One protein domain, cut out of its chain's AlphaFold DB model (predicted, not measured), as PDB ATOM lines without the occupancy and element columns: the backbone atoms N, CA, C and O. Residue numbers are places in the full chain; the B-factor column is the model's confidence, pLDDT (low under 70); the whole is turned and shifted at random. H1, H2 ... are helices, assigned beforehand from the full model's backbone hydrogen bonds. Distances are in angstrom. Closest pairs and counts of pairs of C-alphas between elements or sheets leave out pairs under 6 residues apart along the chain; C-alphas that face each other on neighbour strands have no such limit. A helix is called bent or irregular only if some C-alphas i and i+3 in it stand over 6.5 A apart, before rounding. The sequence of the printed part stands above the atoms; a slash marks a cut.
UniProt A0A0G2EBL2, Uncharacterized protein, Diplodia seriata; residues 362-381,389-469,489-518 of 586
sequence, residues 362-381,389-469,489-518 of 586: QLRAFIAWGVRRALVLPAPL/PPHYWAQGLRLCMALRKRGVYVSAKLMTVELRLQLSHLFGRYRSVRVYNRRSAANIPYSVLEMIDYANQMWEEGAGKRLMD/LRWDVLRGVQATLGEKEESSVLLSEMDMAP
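This is residues 362 to 381, 389 to 469 and 489 to 518 of the 586 residues of an uncharacterized protein of Diplodia seriata (UniProt A0A0G2EBL2). Four helices, H1, H2, H3 and H5, make an up-and-down bundle, each running against the one before it, and the short helix H4 lies across one end of it. H6 sits to one side near the start of H5, and a tail without named elements, residues 502 to 518, trails beyond it; residues 513 to 518 stick out. The printed part has 131 residues with six named helices, H1 to H6 in order, and no named strand: all helix. It is compact, with a radius of gyration of the C-alphas of 15.8 A and spans of 46 by 36 by 33 A.

H3, residues 412 to 427, touches H1, residues 362 to 376, at a shallow tilt of 27 degrees, the same way; their closest C-alphas, of Arg 364 and Glu 418, are 6.1 A apart. H1 touches H2, residues 392 to 404, opposite ways at 21 degrees, a shallow tilt, with the C-alphas of Ile 367 and Gly 396 closest at 4.0 A. H5, residues 448 to 463, touches H2 with residues 455 to 462 alone; the closest C-alphas, of Met 401 and Gly 462, are 7.0 A apart. H3 and H5 are close but not clearly touching, with the C-alphas of Leu 423 and Val 448 closest at 7.3 A. H4, residues 435 to 442, stands about perpendicular to H3 at 81 degrees and touches its residues 425 to 427 alone, with the C-alphas of Leu 426 and Ala 441 closest at 4.4 A. H6, residues 491 to 501, only just touches H5, with 3 pairs of C-alphas within 8 A, the closest those of Leu 449 and Val 497 at 6.9 A. Every O i to N i+4 pair is within hydrogen-bond range in H1, H3, H4 and H6; H2 has 7 of 9 and H5 11 of 12.

H3 is 21.9 A long, H5 21.8 A, H1 20.3 A and H2 19.5 A. H2 is irregular: C-alphas 393 and 396 are 7.7 A apart. H1 begins at C-alpha 362 (188.499, 123.829, 10.657), and H6 ends at C-alpha 501 (159.915, 142.448, 7.216).

The C-alphas of Arg 406 and Glu 506 are the two farthest apart, at 45.8 A. Residues 382 to 388 and 470 to 488 are not printed, with C-alpha gaps of 15.3 A and 15.7 A. Residues 377 to 381, 389 and 503 to 518 have pLDDT under 70.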
ATOM      1  N   GLN A 362     189.116 125.137  10.864       91.06
ATOM      2  CA  GLN A 362     188.499 123.829  10.657       91.06
ATOM      3  C   GLN A 362     186.974 123.873  10.829       91.06
ATOM      4  O   GLN A 362     186.254 123.273  10.030       91.06
ATOM      5  N   LEU A 363     186.477 124.615  11.824       93.25
ATOM      6  CA  LEU A 363     185.041 124.819  12.048       93.25
ATOM      7  C   LEU A 363     184.386 125.574  10.884       93.25
ATOM      8  O   LEU A 363     183.313 125.187  10.426       93.25
ATOM      9  N   ARG A 364     185.058 126.600  10.350       91.44
ATOM     10  CA  ARG A 364     184.596 127.317   9.151       91.44
ATOM     11  C   ARG A 364     184.522 126.400   7.936       91.44
ATOM     12  O   ARG A 364     183.503 126.349   7.254       91.44
ATOM     13  N   ALA A 365     185.558 125.583   7.737       91.19
ATOM     14  CA  ALA A 365     185.579 124.592   6.670       91.19
ATOM     15  C   ALA A 365     184.428 123.576   6.786       91.19
ATOM     16  O   ALA A 365     183.845 123.212   5.770       91.19
ATOM     17  N   PHE A 366     184.040 123.152   7.996       94.06
ATOM     18  CA  PHE A 366     182.881 122.269   8.181       94.06
ATOM     19  C   PHE A 366     181.569 122.904   7.705       94.06
ATOM     20  O   PHE A 366     180.752 122.218   7.088       94.06
ATOM     21  N   ILE A 367     181.371 124.202   7.943       92.00
ATOM     22  CA  ILE A 367     180.193 124.936   7.464       92.00
ATOM     23  C   ILE A 367     180.218 125.014   5.938       92.00
ATOM     24  O   ILE A 367     179.269 124.569   5.291       92.00
ATOM     25  N   ALA A 368     181.333 125.477   5.368       89.38
ATOM     26  CA  ALA A 368     181.514 125.596   3.925       89.38
ATOM     27  C   ALA A 368     181.325 124.252   3.196       89.38
ATOM     28  O   ALA A 368     180.597 124.169   2.206       89.38
ATOM     29  N   TRP A 369     181.935 123.168   3.691       89.88
ATOM     30  CA  TRP A 369     181.790 121.832   3.105       89.88
ATOM     31  C   TRP A 369     180.373 121.276   3.251       89.88
ATOM     32  O   TRP A 369     179.898 120.619   2.325       89.88
ATOM     33  N   GLY A 370     179.690 121.555   4.365       89.06
ATOM     34  CA  GLY A 370     178.296 121.163   4.573       89.06
ATOM     35  C   GLY A 370     177.355 121.818   3.559       89.06
ATOM     36  O   GLY A 370     176.591 121.117   2.895       89.06
ATOM     37  N   VAL A 371     177.472 123.139   3.376       87.69
ATOM     38  CA  VAL A 371     176.689 123.909   2.390       87.69
ATOM     39  C   VAL A 371     177.012 123.456   0.967       87.69
ATOM     40  O   VAL A 371     176.108 123.156   0.184       87.69
ATOM     41  N   ARG A 372     178.303 123.324   0.639       85.69
ATOM     42  CA  ARG A 372     178.753 122.854  -0.676       85.69
ATOM     43  C   ARG A 372     178.197 121.470  -0.994       85.69
ATOM     44  O   ARG A 372     177.601 121.283  -2.049       85.69
ATOM     45  N   ARG A 373     178.369 120.489  -0.103       84.12
ATOM     46  CA  ARG A 373     177.899 119.113  -0.338       84.12
ATOM     47  C   ARG A 373     176.388 119.064  -0.535       84.12
ATOM     48  O   ARG A 373     175.903 118.312  -1.377       84.12
ATOM     49  N   ALA A 374     175.663 119.852   0.247       83.19
ATOM     50  CA  ALA A 374     174.219 119.953   0.174       83.19
ATOM     51  C   ALA A 374     173.729 120.462  -1.189       83.19
ATOM     52  O   ALA A 374     172.825 119.856  -1.766       83.19
ATOM     53  N   LEU A 375     174.326 121.548  -1.687       81.88
ATOM     54  CA  LEU A 375     173.804 122.322  -2.817       81.88
ATOM     55  C   LEU A 375     174.490 122.022  -4.165       81.88
ATOM     56  O   LEU A 375     173.906 122.275  -5.215       81.88
ATOM     57  N   VAL A 376     175.702 121.453  -4.185       75.69
ATOM     58  CA  VAL A 376     176.382 121.078  -5.444       75.69
ATOM     59  C   VAL A 376     175.737 119.861  -6.106       75.69
ATOM     60  O   VAL A 376     175.675 119.805  -7.333       75.69
ATOM     61  N   LEU A 377     175.258 118.894  -5.318       66.06
ATOM     62  CA  LEU A 377     174.539 117.741  -5.852       66.06
ATOM     63  C   LEU A 377     173.069 118.116  -6.079       66.06
ATOM     64  O   LEU A 377     172.394 118.451  -5.094       66.06
ATOM     65  N   PRO A 378     172.553 118.029  -7.322       54.47
ATOM     66  CA  PRO A 378     171.158 118.343  -7.600       54.47
ATOM     67  C   PRO A 378     170.247 117.539  -6.664       54.47
ATOM     68  O   PRO A 378     170.548 116.400  -6.285       54.47
ATOM     69  N   ALA A 379     169.165 118.158  -6.191       53.00
ATOM     70  CA  ALA A 379     168.082 117.376  -5.613       53.00
ATOM     71  C   ALA A 379     167.596 116.381  -6.686       53.00
ATOM     72  O   ALA A 379     167.580 116.744  -7.865       53.00
ATOM     73  N   PRO A 380     167.259 115.126  -6.332       49.91
ATOM     74  CA  PRO A 380     166.516 114.265  -7.248       49.91
ATOM     75  C   PRO A 380     165.312 115.052  -7.785       49.91
ATOM     76  O   PRO A 380     164.689 115.768  -7.005       49.91
ATOM     77  N   LEU A 381     164.993 114.930  -9.082       48.25
ATOM     78  CA  LEU A 381     163.908 115.678  -9.750       48.25
ATOM     79  C   LEU A 381     162.518 115.503  -9.101       48.25
ATOM     80  O   LEU A 381     161.577 116.191  -9.479       48.25
ATOM     81  N   PRO A 389     166.986 115.415   4.168       65.94
ATOM     82  CA  PRO A 389     166.316 115.979   5.332       65.94
ATOM     83  C   PRO A 389     165.968 117.455   5.083       65.94
ATOM     84  O   PRO A 389     166.691 118.127   4.335       65.94
ATOM     85  N   PRO A 390     164.925 117.993   5.737       72.94
ATOM     86  CA  PRO A 390     164.628 119.421   5.680       72.94
ATOM     87  C   PRO A 390     165.878 120.234   6.049       72.94
ATOM     88  O   PRO A 390     166.684 119.814   6.888       72.94
ATOM     89  N   HIS A 391     166.079 121.371   5.377       80.12
ATOM     90  CA  HIS A 391     167.253 122.243   5.522       80.12
ATOM     91  C   HIS A 391     168.594 121.491   5.429       80.12
ATOM     92  O   HIS A 391     169.502 121.677   6.242       80.12
ATOM     93  N   TYR A 392     168.739 120.610   4.434       83.00
ATOM     94  CA  TYR A 392     169.960 119.820   4.227       83.00
ATOM     95  C   TYR A 392     171.214 120.682   3.995       83.00
ATOM     96  O   TYR A 392     172.319 120.178   4.181       83.00
ATOM     97  N   TRP A 393     171.065 121.965   3.650       87.75
ATOM     98  CA  TRP A 393     172.153 122.948   3.575       87.75
ATOM     99  C   TRP A 393     172.866 123.165   4.922       87.75
ATOM    100  O   TRP A 393     174.072 123.401   4.955       87.75
ATOM    101  N   ALA A 394     172.152 123.016   6.043       90.12
ATOM    102  CA  ALA A 394     172.635 123.344   7.384       90.12
ATOM    103  C   ALA A 394     173.440 122.213   8.054       90.12
ATOM    104  O   ALA A 394     173.686 122.246   9.260       90.12
ATOM    105  N   GLN A 395     173.870 121.190   7.305       89.88
ATOM    106  CA  GLN A 395     174.624 120.047   7.844       89.88
ATOM    107  C   GLN A 395     175.889 120.461   8.612       89.88
ATOM    108  O   GLN A 395     176.168 119.916   9.681       89.88
ATOM    109  N   GLY A 396     176.623 121.455   8.105       91.38
ATOM    110  CA  GLY A 396     177.802 122.001   8.779       91.38
ATOM    111  C   GLY A 396     177.470 122.709  10.094       91.38
ATOM    112  O   GLY A 396     178.131 122.470  11.103       91.38
ATOM    113  N   LEU A 397     176.391 123.501  10.119       91.44
ATOM    114  CA  LEU A 397     175.896 124.151  11.340       91.44
ATOM    115  C   LEU A 397     175.473 123.113  12.388       91.44
ATOM    116  O   LEU A 397     175.883 123.202  13.545       91.44
ATOM    117  N   ARG A 398     174.726 122.078  11.977       91.50
ATOM    118  CA  ARG A 398     174.325 120.951  12.843       91.50
ATOM    119  C   ARG A 398     175.527 120.255  13.461       91.50
ATOM    120  O   ARG A 398     175.510 119.969  14.657       91.50
ATOM    121  N   LEU A 399     176.578 120.023  12.673       93.19
ATOM    122  CA  LEU A 399     177.816 119.439  13.176       93.19
ATOM    123  C   LEU A 399     178.466 120.341  14.232       93.19
ATOM    124  O   LEU A 399     178.751 119.867  15.328       93.19
ATOM    125  N   CYS A 400     178.643 121.635  13.957       93.00
ATOM    126  CA  CYS A 400     179.219 122.576  14.923       93.00
ATOM    127  C   CYS A 400     178.413 122.640  16.231       93.00
ATOM    128  O   CYS A 400     178.999 122.633  17.314       93.00
ATOM    129  N   MET A 401     177.080 122.616  16.161       90.88
ATOM    130  CA  MET A 401     176.229 122.563  17.355       90.88
ATOM    131  C   MET A 401     176.391 121.254  18.130       90.88
ATOM    132  O   MET A 401     176.503 121.262  19.356       90.88
ATOM    133  N   ALA A 402     176.458 120.123  17.430       90.94
ATOM    134  CA  ALA A 402     176.697 118.825  18.048       90.94
ATOM    135  C   ALA A 402     178.089 118.726  18.699       90.94
ATOM    136  O   ALA A 402     178.229 118.057  19.726       90.94
ATOM    137  N   LEU A 403     179.097 119.401  18.138       91.19
ATOM    138  CA  LEU A 403     180.436 119.536  18.720       91.19
ATOM    139  C   LEU A 403     180.421 120.441  19.957       91.19
ATOM    140  O   LEU A 403     181.008 120.085  20.979       91.19
ATOM    141  N   ARG A 404     179.694 121.563  19.911       88.81
ATOM    142  CA  ARG A 404     179.514 122.460  21.063       88.81
ATOM    143  C   ARG A 404     178.895 121.732  22.256       88.81
ATOM    144  O   ARG A 404     179.414 121.832  23.362       88.81
ATOM    145  N   LYS A 405     177.857 120.920  22.017       87.31
ATOM    146  CA  LYS A 405     177.240 120.051  23.041       87.31
ATOM    147  C   LYS A 405     178.212 119.025  23.649       87.31
ATOM    148  O   LYS A 405     177.934 118.499  24.715       87.31
ATOM    149  N   ARG A 406     179.337 118.733  22.986       85.06
ATOM    150  CA  ARG A 406     180.391 117.810  23.449       85.06
ATOM    151  C   ARG A 406     181.582 118.527  24.095       85.06
ATOM    152  O   ARG A 406     182.613 117.902  24.330       85.06
ATOM    153  N   GLY A 407     181.466 119.826  24.371       84.19
ATOM    154  CA  GLY A 407     182.518 120.616  25.018       84.19
ATOM    155  C   GLY A 407     183.544 121.222  24.056       84.19
ATOM    156  O   GLY A 407     184.542 121.781  24.505       84.19
ATOM    157  N   VAL A 408     183.324 121.158  22.736       88.38
ATOM    158  CA  VAL A 408     184.149 121.905  21.774       88.38
ATOM    159  C   VAL A 408     183.785 123.385  21.840       88.38
ATOM    160  O   VAL A 408     182.614 123.759  21.768       88.38
ATOM    161  N   TYR A 409     184.787 124.256  21.918       88.00
ATOM    162  CA  TYR A 409     184.541 125.690  21.853       88.00
ATOM    163  C   TYR A 409     184.148 126.117  20.436       88.00
ATOM    164  O   TYR A 409     184.960 126.070  19.513       88.00
ATOM    165  N   VAL A 410     182.918 126.604  20.287       89.00
ATOM    166  CA  VAL A 410     182.402 127.167  19.034       89.00
ATOM    167  C   VAL A 410     181.930 128.594  19.302       89.00
ATOM    168  O   VAL A 410     180.939 128.808  20.003       89.00
ATOM    169  N   SER A 411     182.653 129.576  18.762       87.00
ATOM    170  CA  SER A 411     182.346 131.002  18.936       87.00
ATOM    171  C   SER A 411     181.156 131.430  18.078       87.00
ATOM    172  O   SER A 411     181.142 131.148  16.883       87.00
ATOM    173  N   ALA A 412     180.208 132.180  18.652       86.38
ATOM    174  CA  ALA A 412     179.091 132.759  17.901       86.38
ATOM    175  C   ALA A 412     179.585 133.683  16.778       86.38
ATOM    176  O   ALA A 412     179.177 133.517  15.637       86.38
ATOM    177  N   LYS A 413     180.564 134.556  17.070       85.12
ATOM    178  CA  LYS A 413     181.157 135.477  16.082       85.12
ATOM    179  C   LYS A 413     181.687 134.737  14.854       85.12
ATOM    180  O   LYS A 413     181.461 135.165  13.731       85.12
ATOM    181  N   LEU A 414     182.365 133.606  15.063       87.19
ATOM    182  CA  LEU A 414     182.895 132.789  13.970       87.19
ATOM    183  C   LEU A 414     181.777 132.223  13.093       87.19
ATOM    184  O   LEU A 414     181.880 132.250  11.869       87.19
ATOM    185  N   MET A 415     180.721 131.716  13.725       88.12
ATOM    186  CA  MET A 415     179.579 131.127  13.034       88.12
ATOM    187  C   MET A 415     178.806 132.185  12.243       88.12
ATOM    188  O   MET A 415     178.457 131.931  11.095       88.12
ATOM    189  N   THR A 416     178.608 133.378  12.814       86.31
ATOM    190  CA  THR A 416     177.983 134.519  12.130       86.31
ATOM    191  C   THR A 416     178.804 134.935  10.913       86.31
ATOM    192  O   THR A 416     178.250 135.054   9.824       86.31
ATOM    193  N   VAL A 417     180.126 135.096  11.063       84.50
ATOM    194  CA  VAL A 417     181.018 135.484   9.955       84.50
ATOM    195  C   VAL A 417     180.971 134.470   8.817       84.50
ATOM    196  O   VAL A 417     180.787 134.848   7.661       84.50
ATOM    197  N   GLU A 418     181.086 133.181   9.134       87.06
ATOM    198  CA  GLU A 418     181.076 132.141   8.110       87.06
ATOM    199  C   GLU A 418     179.706 132.000   7.442       87.06
ATOM    200  O   GLU A 418     179.630 131.848   6.226       87.06
ATOM    201  N   LEU A 419     178.614 132.102   8.203       88.19
ATOM    202  CA  LEU A 419     177.269 132.072   7.636       88.19
ATOM    203  C   LEU A 419     177.041 133.253   6.684       88.19
ATOM    204  O   LEU A 419     176.553 133.040   5.574       88.19
ATOM    205  N   ARG A 420     177.450 134.472   7.067       86.56
ATOM    206  CA  ARG A 420     177.398 135.658   6.192       86.56
ATOM    207  C   ARG A 420     178.175 135.421   4.897       86.56
ATOM    208  O   ARG A 420     177.648 135.691   3.816       86.56
ATOM    209  N   LEU A 421     179.380 134.854   4.990       84.69
ATOM    210  CA  LEU A 421     180.201 134.522   3.825       84.69
ATOM    211  C   LEU A 421     179.501 133.510   2.906       84.69
ATOM    212  O   LEU A 421     179.383 133.757   1.705       84.69
ATOM    213  N   GLN A 422     178.963 132.414   3.450       87.44
ATOM    214  CA  GLN A 422     178.244 131.417   2.650       87.44
ATOM    215  C   GLN A 422     176.976 131.993   2.003       87.44
ATOM    216  O   GLN A 422     176.730 131.746   0.824       87.44
ATOM    217  N   LEU A 423     176.206 132.818   2.718       88.38
ATOM    218  CA  LEU A 423     175.047 133.513   2.148       88.38
ATOM    219  C   LEU A 423     175.461 134.480   1.031       88.38
ATOM    220  O   LEU A 423     174.799 134.530  -0.003       88.38
ATOM    221  N   SER A 424     176.593 135.177   1.173       85.50
ATOM    222  CA  SER A 424     177.122 136.041   0.110       85.50
ATOM    223  C   SER A 424     177.515 135.253  -1.149       85.50
ATOM    224  O   SER A 424     177.324 135.738  -2.260       85.50
ATOM    225  N   HIS A 425     178.000 134.013  -1.010       84.81
ATOM    226  CA  HIS A 425     178.297 133.152  -2.159       84.81
ATOM    227  C   HIS A 425     177.040 132.665  -2.888       84.81
ATOM    228  O   HIS A 425     177.102 132.398  -4.089       84.81
ATOM    229  N   LEU A 426     175.922 132.525  -2.174       86.50
ATOM    230  CA  LEU A 426     174.662 131.994  -2.700       86.50
ATOM    231  C   LEU A 426     173.766 133.094  -3.290       86.50
ATOM    232  O   LEU A 426     173.161 132.909  -4.345       86.50
ATOM    233  N   PHE A 427     173.720 134.253  -2.634       86.62
ATOM    234  CA  PHE A 427     172.799 135.355  -2.932       86.62
ATOM    235  C   PHE A 427     173.515 136.664  -3.287       86.62
ATOM    236  O   PHE A 427     172.902 137.733  -3.294       86.62
ATOM    237  N   GLY A 428     174.819 136.604  -3.556       83.94
ATOM    238  CA  GLY A 428     175.627 137.773  -3.879       83.94
ATOM    239  C   GLY A 428     175.391 138.339  -5.281       83.94
ATOM    240  O   GLY A 428     174.967 137.626  -6.193       83.94
ATOM    241  N   ARG A 429     175.711 139.629  -5.451       79.00
ATOM    242  CA  ARG A 429     175.729 140.361  -6.738       79.00
ATOM    243  C   ARG A 429     176.718 139.762  -7.722       79.00
ATOM    244  O   ARG A 429     176.424 139.634  -8.906       79.00
ATOM    245  N   TYR A 430     177.889 139.394  -7.217       76.56
ATOM    246  CA  TYR A 430     179.005 138.978  -8.049       76.56
ATOM    247  C   TYR A 430     178.970 137.485  -8.338       76.56
ATOM    248  O   TYR A 430     178.765 136.645  -7.456       76.56
ATOM    249  N   ARG A 431     179.246 137.141  -9.595       72.31
ATOM    250  CA  ARG A 431     179.375 135.754 -10.019       72.31
ATOM    251  C   ARG A 431     180.680 135.181  -9.474       72.31
ATOM    252  O   ARG A 431     181.762 135.564  -9.901       72.31
ATOM    253  N   SER A 432     180.581 134.217  -8.562       76.69
ATOM    254  CA  SER A 432     181.768 133.539  -8.032       76.69
ATOM    255  C   SER A 432     182.602 132.891  -9.150       76.69
ATOM    256  O   SER A 432     182.082 132.152  -9.998       76.69
ATOM    257  N   VAL A 433     183.924 133.089  -9.093       75.12
ATOM    258  CA  VAL A 433     184.906 132.436  -9.979       75.12
ATOM    259  C   VAL A 433     184.893 130.915  -9.781       75.12
ATOM    260  O   VAL A 433     185.031 130.143 -10.730       75.12
ATOM    261  N   ARG A 434     184.634 130.461  -8.549       77.19
ATOM    262  CA  ARG A 434     184.590 129.036  -8.203       77.19
ATOM    263  C   ARG A 434     183.310 128.369  -8.723       77.19
ATOM    264  O   ARG A 434     182.204 128.755  -8.344       77.19
ATOM    265  N   VAL A 435     183.468 127.320  -9.539       79.62
ATOM    266  CA  VAL A 435     182.371 126.570 -10.194       79.62
ATOM    267  C   VAL A 435     181.347 126.028  -9.193       79.62
ATOM    268  O   VAL A 435     180.146 126.098  -9.442       79.62
ATOM    269  N   TYR A 436     181.798 125.504  -8.053       79.50
ATOM    270  CA  TYR A 436     180.904 124.896  -7.064       79.50
ATOM    271  C   TYR A 436     179.981 125.918  -6.383       79.50
ATOM    272  O   TYR A 436     178.826 125.595  -6.118       79.50
ATOM    273  N   ASN A 437     180.441 127.155  -6.161       83.06
ATOM    274  CA  ASN A 437     179.598 128.235  -5.639       83.06
ATOM    275  C   ASN A 437     178.498 128.580  -6.645       83.06
ATOM    276  O   ASN A 437     177.339 128.694  -6.267       83.06
ATOM    277  N   ARG A 438     178.838 128.646  -7.942       81.81
ATOM    278  CA  ARG A 438     177.848 128.878  -9.007       81.81
ATOM    279  C   ARG A 438     176.785 127.784  -9.051       81.81
ATOM    280  O   ARG A 438     175.604 128.093  -9.131       81.81
ATOM    281  N   ARG A 439     177.196 126.513  -8.962       82.38
ATOM    282  CA  ARG A 439     176.261 125.375  -8.892       82.38
ATOM    283  C   ARG A 439     175.378 125.447  -7.646       82.38
ATOM    284  O   ARG A 439     174.180 125.238  -7.746       82.38
ATOM    285  N   SER A 440     175.957 125.791  -6.497       83.94
ATOM    286  CA  SER A 440     175.213 125.904  -5.236       83.94
ATOM    287  C   SER A 440     174.167 127.021  -5.281       83.94
ATOM    288  O   SER A 440     173.043 126.805  -4.847       83.94
ATOM    289  N   ALA A 441     174.517 128.178  -5.853       83.94
ATOM    290  CA  ALA A 441     173.607 129.308  -6.036       83.94
ATOM    291  C   ALA A 441     172.474 129.005  -7.033       83.94
ATOM    292  O   ALA A 441     171.376 129.519  -6.876       83.94
ATOM    293  N   ALA A 442     172.720 128.167  -8.046       81.62
ATOM    294  CA  ALA A 442     171.689 127.748  -8.998       81.62
ATOM    295  C   ALA A 442     170.716 126.704  -8.416       81.62
ATOM    296  O   ALA A 442     169.560 126.648  -8.816       81.62
ATOM    297  N   ASN A 443     171.184 125.882  -7.474       81.56
ATOM    298  CA  ASN A 443     170.434 124.755  -6.916       81.56
ATOM    299  C   ASN A 443     169.769 125.065  -5.566       81.56
ATOM    300  O   ASN A 443     169.357 124.135  -4.868       81.56
ATOM    301  N   ILE A 444     169.738 126.328  -5.137       84.00
ATOM    302  CA  ILE A 444     169.219 126.703  -3.822       84.00
ATOM    303  C   ILE A 444     167.686 126.801  -3.838       84.00
ATOM    304  O   ILE A 444     167.146 127.633  -4.560       84.00
ATOM    305  N   PRO A 445     166.966 125.986  -3.043       83.44
ATOM    306  CA  PRO A 445     165.507 126.046  -2.983       83.44
ATOM    307  C   PRO A 445     164.994 126.951  -1.850       83.44
ATOM    308  O   PRO A 445     163.802 126.948  -1.578       83.44
ATOM    309  N   TYR A 446     165.886 127.657  -1.149       86.38
ATOM    310  CA  TYR A 446     165.575 128.420   0.060       86.38
ATOM    311  C   TYR A 446     165.771 129.916  -0.169       86.38
ATOM    312  O   TYR A 446     166.694 130.321  -0.883       86.38
ATOM    313  N   SER A 447     164.957 130.738   0.488       87.75
ATOM    314  CA  SER A 447     165.202 132.179   0.581       87.75
ATOM    315  C   SER A 447     166.282 132.503   1.625       87.75
ATOM    316  O   SER A 447     166.596 131.696   2.503       87.75
ATOM    317  N   VAL A 448     166.848 133.714   1.560       86.44
ATOM    318  CA  VAL A 448     167.808 134.190   2.575       86.44
ATOM    319  C   VAL A 448     167.184 134.208   3.968       86.44
ATOM    320  O   VAL A 448     167.836 133.784   4.920       86.44
ATOM    321  N   LEU A 449     165.930 134.652   4.086       87.00
ATOM    322  CA  LEU A 449     165.226 134.713   5.368       87.00
ATOM    323  C   LEU A 449     165.011 133.322   5.958       87.00
ATOM    324  O   LEU A 449     165.394 133.096   7.098       87.00
ATOM    325  N   GLU A 450     164.534 132.361   5.162       88.38
ATOM    326  CA  GLU A 450     164.358 130.972   5.617       88.38
ATOM    327  C   GLU A 450     165.663 130.362   6.144       88.38
ATOM    328  O   GLU A 450     165.664 129.612   7.122       88.38
ATOM    329  N   MET A 451     166.798 130.670   5.508       90.31
ATOM    330  CA  MET A 451     168.100 130.192   5.970       90.31
ATOM    331  C   MET A 451     168.555 130.870   7.267       90.31
ATOM    332  O   MET A 451     169.119 130.194   8.132       90.31
ATOM    333  N   ILE A 452     168.330 132.180   7.409       89.94
ATOM    334  CA  ILE A 452     168.682 132.936   8.620       89.94
ATOM    335  C   ILE A 452     167.799 132.512   9.791       89.94
ATOM    336  O   ILE A 452     168.326 132.231  10.867       89.94
ATOM    337  N   ASP A 453     166.489 132.404   9.585       89.38
ATOM    338  CA  ASP A 453     165.535 131.990  10.614       89.38
ATOM    339  C   ASP A 453     165.857 130.584  11.110       89.38
ATOM    340  O   ASP A 453     165.967 130.364  12.317       89.38
ATOM    341  N   TYR A 454     166.141 129.652  10.195       90.19
ATOM    342  CA  TYR A 454     166.550 128.305  10.580       90.19
ATOM    343  C   TYR A 454     167.882 128.291  11.350       90.19
ATOM    344  O   TYR A 454     168.025 127.576  12.346       90.19
ATOM    345  N   ALA A 455     168.870 129.084  10.924       89.81
ATOM    346  CA  ALA A 455     170.143 129.193  11.635       89.81
ATOM    347  C   ALA A 455     169.978 129.805  13.035       89.81
ATOM    348  O   ALA A 455     170.617 129.340  13.982       89.81
ATOM    349  N   ASN A 456     169.118 130.816  13.172       90.31
ATOM    350  CA  ASN A 456     168.793 131.449  14.443       90.31
ATOM    351  C   ASN A 456     168.083 130.487  15.380       90.31
ATOM    352  O   ASN A 456     168.548 130.333  16.503       90.31
ATOM    353  N   GLN A 457     167.045 129.793  14.910       89.44
ATOM    354  CA  GLN A 457     166.333 128.785  15.691       89.44
ATOM    355  C   GLN A 457     167.312 127.739  16.240       89.44
ATOM    356  O   GLN A 457     167.383 127.498  17.443       89.44
ATOM    357  N   MET A 458     168.142 127.171  15.364       85.62
ATOM    358  CA  MET A 458     169.149 126.185  15.751       85.62
ATOM    359  C   MET A 458     170.154 126.706  16.785       85.62
ATOM    360  O   MET A 458     170.598 125.956  17.660       85.62
ATOM    361  N   TRP A 459     170.589 127.957  16.639       86.06
ATOM    362  CA  TRP A 459     171.577 128.556  17.528       86.06
ATOM    363  C   TRP A 459     170.955 128.953  18.872       86.06
ATOM    364  O   TRP A 459     171.559 128.690  19.910       86.06
ATOM    365  N   GLU A 460     169.737 129.497  18.872       85.50
ATOM    366  CA  GLU A 460     168.954 129.812  20.070       85.50
ATOM    367  C   GLU A 460     168.713 128.558  20.915       85.50
ATOM    368  O   GLU A 460     169.016 128.570  22.107       85.50
ATOM    369  N   GLU A 461     168.291 127.451  20.296       80.44
ATOM    370  CA  GLU A 461     168.075 126.163  20.970       80.44
ATOM    371  C   GLU A 461     169.326 125.643  21.705       80.44
ATOM    372  O   GLU A 461     169.217 124.896  22.677       80.44
ATOM    373  N   GLY A 462     170.531 126.000  21.247       71.25
ATOM    374  CA  GLY A 462     171.781 125.521  21.845       71.25
ATOM    375  C   GLY A 462     172.588 126.549  22.641       71.25
ATOM    376  O   GLY A 462     173.426 126.152  23.449       71.25
ATOM    377  N   ALA A 463     172.399 127.846  22.404       73.19
ATOM    378  CA  ALA A 463     173.199 128.924  22.991       73.19
ATOM    379  C   ALA A 463     172.359 130.033  23.652       73.19
ATOM    380  O   ALA A 463     172.941 130.935  24.255       73.19
ATOM    381  N   GLY A 464     171.026 129.977  23.552       74.88
ATOM    382  CA  GLY A 464     170.093 130.900  24.208       74.88
ATOM    383  C   GLY A 464     170.069 132.320  23.635       74.88
ATOM    384  O   GLY A 464     169.550 133.225  24.280       74.88
ATOM    385  N   LYS A 465     170.670 132.545  22.461       82.50
ATOM    386  CA  LYS A 465     170.701 133.842  21.765       82.50
ATOM    387  C   LYS A 465     170.606 133.635  20.261       82.50
ATOM    388  O   LYS A 465     171.026 132.589  19.773       82.50
ATOM    389  N   ARG A 466     170.133 134.652  19.536       82.38
ATOM    390  CA  ARG A 466     170.169 134.685  18.066       82.38
ATOM    391  C   ARG A 466     171.597 134.748  17.558       82.38
ATOM    392  O   ARG A 466     172.472 135.327  18.203       82.38
ATOM    393  N   LEU A 467     171.817 134.142  16.398       82.56
ATOM    394  CA  LEU A 467     173.097 134.196  15.707       82.56
ATOM    395  C   LEU A 467     173.248 135.496  14.903       82.56
ATOM    396  O   LEU A 467     174.362 136.006  14.774       82.56
ATOM    397  N   MET A 468     172.141 135.997  14.352       83.00
ATOM    398  CA  MET A 468     172.083 137.159  13.465       83.00
ATOM    399  C   MET A 468     170.690 137.795  13.514       83.00
ATOM    400  O   MET A 468     169.697 137.070  13.531       83.00
ATOM    401  N   ASP A 469     170.586 139.122  13.499       80.75
ATOM    402  CA  ASP A 469     169.295 139.787  13.298       80.75
ATOM    403  C   ASP A 469     169.030 139.959  11.787       80.75
ATOM    404  O   ASP A 469     169.818 140.624  11.113       80.75
ATOM    405  N   LEU A 489     175.081 141.536  -1.319       81.50
ATOM    406  CA  LEU A 489     173.853 140.801  -1.655       81.50
ATOM    407  C   LEU A 489     173.092 141.438  -2.819       81.50
ATOM    408  O   LEU A 489     173.097 142.659  -2.982       81.50
ATOM    409  N   ARG A 490     172.436 140.623  -3.654       81.62
ATOM    410  CA  ARG A 490     171.669 141.147  -4.794       81.62
ATOM    411  C   ARG A 490     170.499 142.032  -4.348       81.62
ATOM    412  O   ARG A 490     169.874 141.800  -3.317       81.62
ATOM    413  N   TRP A 491     170.178 143.040  -5.157       77.62
ATOM    414  CA  TRP A 491     169.112 144.002  -4.863       77.62
ATOM    415  C   TRP A 491     167.707 143.387  -4.826       77.62
ATOM    416  O   TRP A 491     166.865 143.827  -4.050       77.62
ATOM    417  N   ASP A 492     167.428 142.380  -5.654       79.25
ATOM    418  CA  ASP A 492     166.184 141.598  -5.607       79.25
ATOM    419  C   ASP A 492     166.022 140.883  -4.260       79.25
ATOM    420  O   ASP A 492     164.944 140.915  -3.672       79.25
ATOM    421  N   VAL A 493     167.112 140.322  -3.734       81.25
ATOM    422  CA  VAL A 493     167.132 139.639  -2.436       81.25
ATOM    423  C   VAL A 493     166.867 140.625  -1.299       81.25
ATOM    424  O   VAL A 493     166.010 140.364  -0.459       81.25
ATOM    425  N   LEU A 494     167.547 141.777  -1.290       79.50
ATOM    426  CA  LEU A 494     167.355 142.812  -0.264       79.50
ATOM    427  C   LEU A 494     165.933 143.390  -0.282       79.50
ATOM    428  O   LEU A 494     165.316 143.525   0.771       79.50
ATOM    429  N   ARG A 495     165.370 143.652  -1.470       77.88
ATOM    430  CA  ARG A 495     163.977 144.108  -1.608       77.88
ATOM    431  C   ARG A 495     162.972 143.060  -1.135       77.88
ATOM    432  O   ARG A 495     162.011 143.410  -0.459       77.88
ATOM    433  N   GLY A 496     163.206 141.781  -1.438       79.12
ATOM    434  CA  GLY A 496     162.376 140.685  -0.931       79.12
ATOM    435  C   GLY A 496     162.399 140.597   0.600       79.12
ATOM    436  O   GLY A 496     161.356 140.422   1.230       79.12
ATOM    437  N   VAL A 497     163.573 140.791   1.206       80.88
ATOM    438  CA  VAL A 497     163.741 140.845   2.666       80.88
ATOM    439  C   VAL A 497     162.986 142.040   3.263       80.88
ATOM    440  O   VAL A 497     162.232 141.866   4.219       80.88
ATOM    441  N   GLN A 498     163.122 143.227   2.666       79.69
ATOM    442  CA  GLN A 498     162.435 144.450   3.096       79.69
ATOM    443  C   GLN A 498     160.911 144.330   3.024       79.69
ATOM    444  O   GLN A 498     160.223 144.662   3.991       79.69
ATOM    445  N   ALA A 499     160.390 143.786   1.922       79.69
ATOM    446  CA  ALA A 499     158.961 143.542   1.750       79.69
ATOM    447  C   ALA A 499     158.413 142.560   2.799       79.69
ATOM    448  O   ALA A 499     157.332 142.774   3.340       79.69
ATOM    449  N   THR A 500     159.176 141.512   3.124       82.50
ATOM    450  CA  THR A 500     158.762 140.487   4.098       82.50
ATOM    451  C   THR A 500     158.805 141.002   5.541       82.50
ATOM    452  O   THR A 500     157.967 140.623   6.355       82.50
ATOM    453  N   LEU A 501     159.757 141.881   5.870       80.38
ATOM    454  CA  LEU A 501     159.915 142.448   7.216       80.38
ATOM    455  C   LEU A 501     159.050 143.696   7.475       80.38
ATOM    456  O   LEU A 501     159.005 144.170   8.611       80.38
ATOM    457  N   GLY A 502     158.336 144.202   6.462       70.38
ATOM    458  CA  GLY A 502     157.372 145.298   6.601       70.38
ATOM    459  C   GLY A 502     157.997 146.668   6.895       70.38
ATOM    460  O   GLY A 502     157.332 147.528   7.474       70.38
ATOM    461  N   GLU A 503     159.266 146.885   6.532       62.62
ATOM    462  CA  GLU A 503     159.957 148.165   6.748       62.62
ATOM    463  C   GLU A 503     159.750 149.127   5.563       62.62
ATOM    464  O   GLU A 503     159.931 148.749   4.405       62.62
ATOM    465  N   LYS A 504     159.368 150.385   5.846       55.47
ATOM    466  CA  LYS A 504     159.122 151.428   4.828       55.47
ATOM    467  C   LYS A 504     160.393 151.756   4.022       55.47
ATOM    468  O   LYS A 504     161.503 151.667   4.542       55.47
ATOM    469  N   GLU A 505     160.219 152.175   2.764       49.47
ATOM    470  CA  GLU A 505     161.271 152.442   1.755       49.47
ATOM    471  C   GLU A 505     162.362 153.459   2.150       49.47
ATOM    472  O   GLU A 505     163.397 153.523   1.491       49.47
ATOM    473  N   GLU A 506     162.197 154.207   3.242       47.28
ATOM    474  CA  GLU A 506     163.099 155.298   3.652       47.28
ATOM    475  C   GLU A 506     164.543 154.846   3.967       47.28
ATOM    476  O   GLU A 506     165.456 155.667   3.957       47.28
ATOM    477  N   SER A 507     164.790 153.546   4.176       45.78
ATOM    478  CA  SER A 507     166.142 152.987   4.404       45.78
ATOM    479  C   SER A 507     166.900 152.617   3.115       45.78
ATOM    480  O   SER A 507     168.085 152.292   3.165       45.78
ATOM    481  N   SER A 508     166.248 152.677   1.945       43.88
ATOM    482  CA  SER A 508     166.814 152.244   0.653       43.88
ATOM    483  C   SER A 508     167.947 153.138   0.131       43.88
ATOM    484  O   SER A 508     168.720 152.698  -0.721       43.88
ATOM    485  N   VAL A 509     168.042 154.384   0.599       42.53
ATOM    486  CA  VAL A 509     168.938 155.405   0.024       42.53
ATOM    487  C   VAL A 509     170.401 155.209   0.454       42.53
ATOM    488  O   VAL A 509     171.310 155.557  -0.288       42.53
ATOM    489  N   LEU A 510     170.665 154.557   1.592       46.88
ATOM    490  CA  LEU A 510     172.031 154.427   2.130       46.88
ATOM    491  C   LEU A 510     172.898 153.354   1.442       46.88
ATOM    492  O   LEU A 510     174.121 153.413   1.524       46.88
ATOM    493  N   LEU A 511     172.302 152.372   0.759       48.12
ATOM    494  CA  LEU A 511     173.048 151.258   0.149       48.12
ATOM    495  C   LEU A 511     173.479 151.523  -1.304       48.12
ATOM    496  O   LEU A 511     174.340 150.795  -1.805       48.12
ATOM    497  N   SER A 512     172.890 152.502  -2.010       44.16
ATOM    498  CA  SER A 512     173.273 152.807  -3.403       44.16
ATOM    499  C   SER A 512     174.506 153.706  -3.517       44.16
ATOM    500  O   SER A 512     175.094 153.765  -4.591       44.16
ATOM    501  N   GLU A 513     174.911 154.365  -2.428       46.03
ATOM    502  CA  GLU A 513     176.052 155.297  -2.373       46.03
ATOM    503  C   GLU A 513     177.276 154.741  -1.624       46.03
ATOM    504  O   GLU A 513     178.268 155.447  -1.456       46.03
ATOM    505  N   MET A 514     177.252 153.479  -1.171       51.31
ATOM    506  CA  MET A 514     178.436 152.874  -0.553       51.31
ATOM    507  C   MET A 514     179.534 152.667  -1.601       51.31
ATOM    508  O   MET A 514     179.507 151.708  -2.375       51.31
ATOM    509  N   ASP A 515     180.504 153.581  -1.594       51.41
ATOM    510  CA  ASP A 515     181.742 153.504  -2.361       51.41
ATOM    511  C   ASP A 515     182.461 152.162  -2.097       51.41
ATOM    512  O   ASP A 515     182.448 151.623  -0.984       51.41
ATOM    513  N   MET A 516     183.077 151.586  -3.131       49.94
ATOM    514  CA  MET A 516     183.722 150.267  -3.068       49.94
ATOM    515  C   MET A 516     185.117 150.323  -2.430       49.94
ATOM    516  O   MET A 516     185.635 149.292  -1.997       49.94
ATOM    517  N   ALA A 517     185.732 151.507  -2.346       50.38
ATOM    518  CA  ALA A 517     187.058 151.696  -1.756       50.38
ATOM    519  C   ALA A 517     187.122 151.358  -0.241       50.38
ATOM    520  O   ALA A 517     188.013 150.597   0.150       50.38
ATOM    521  N   PRO A 518     186.164 151.783   0.612       52.81
ATOM    522  CA  PRO A 518     186.067 151.336   2.008       52.81
ATOM    523  C   PRO A 518     185.978 149.813   2.178       52.81
ATOM    524  O   PRO A 518     186.492 149.260   3.147       52.81
TER     525      PRO A 518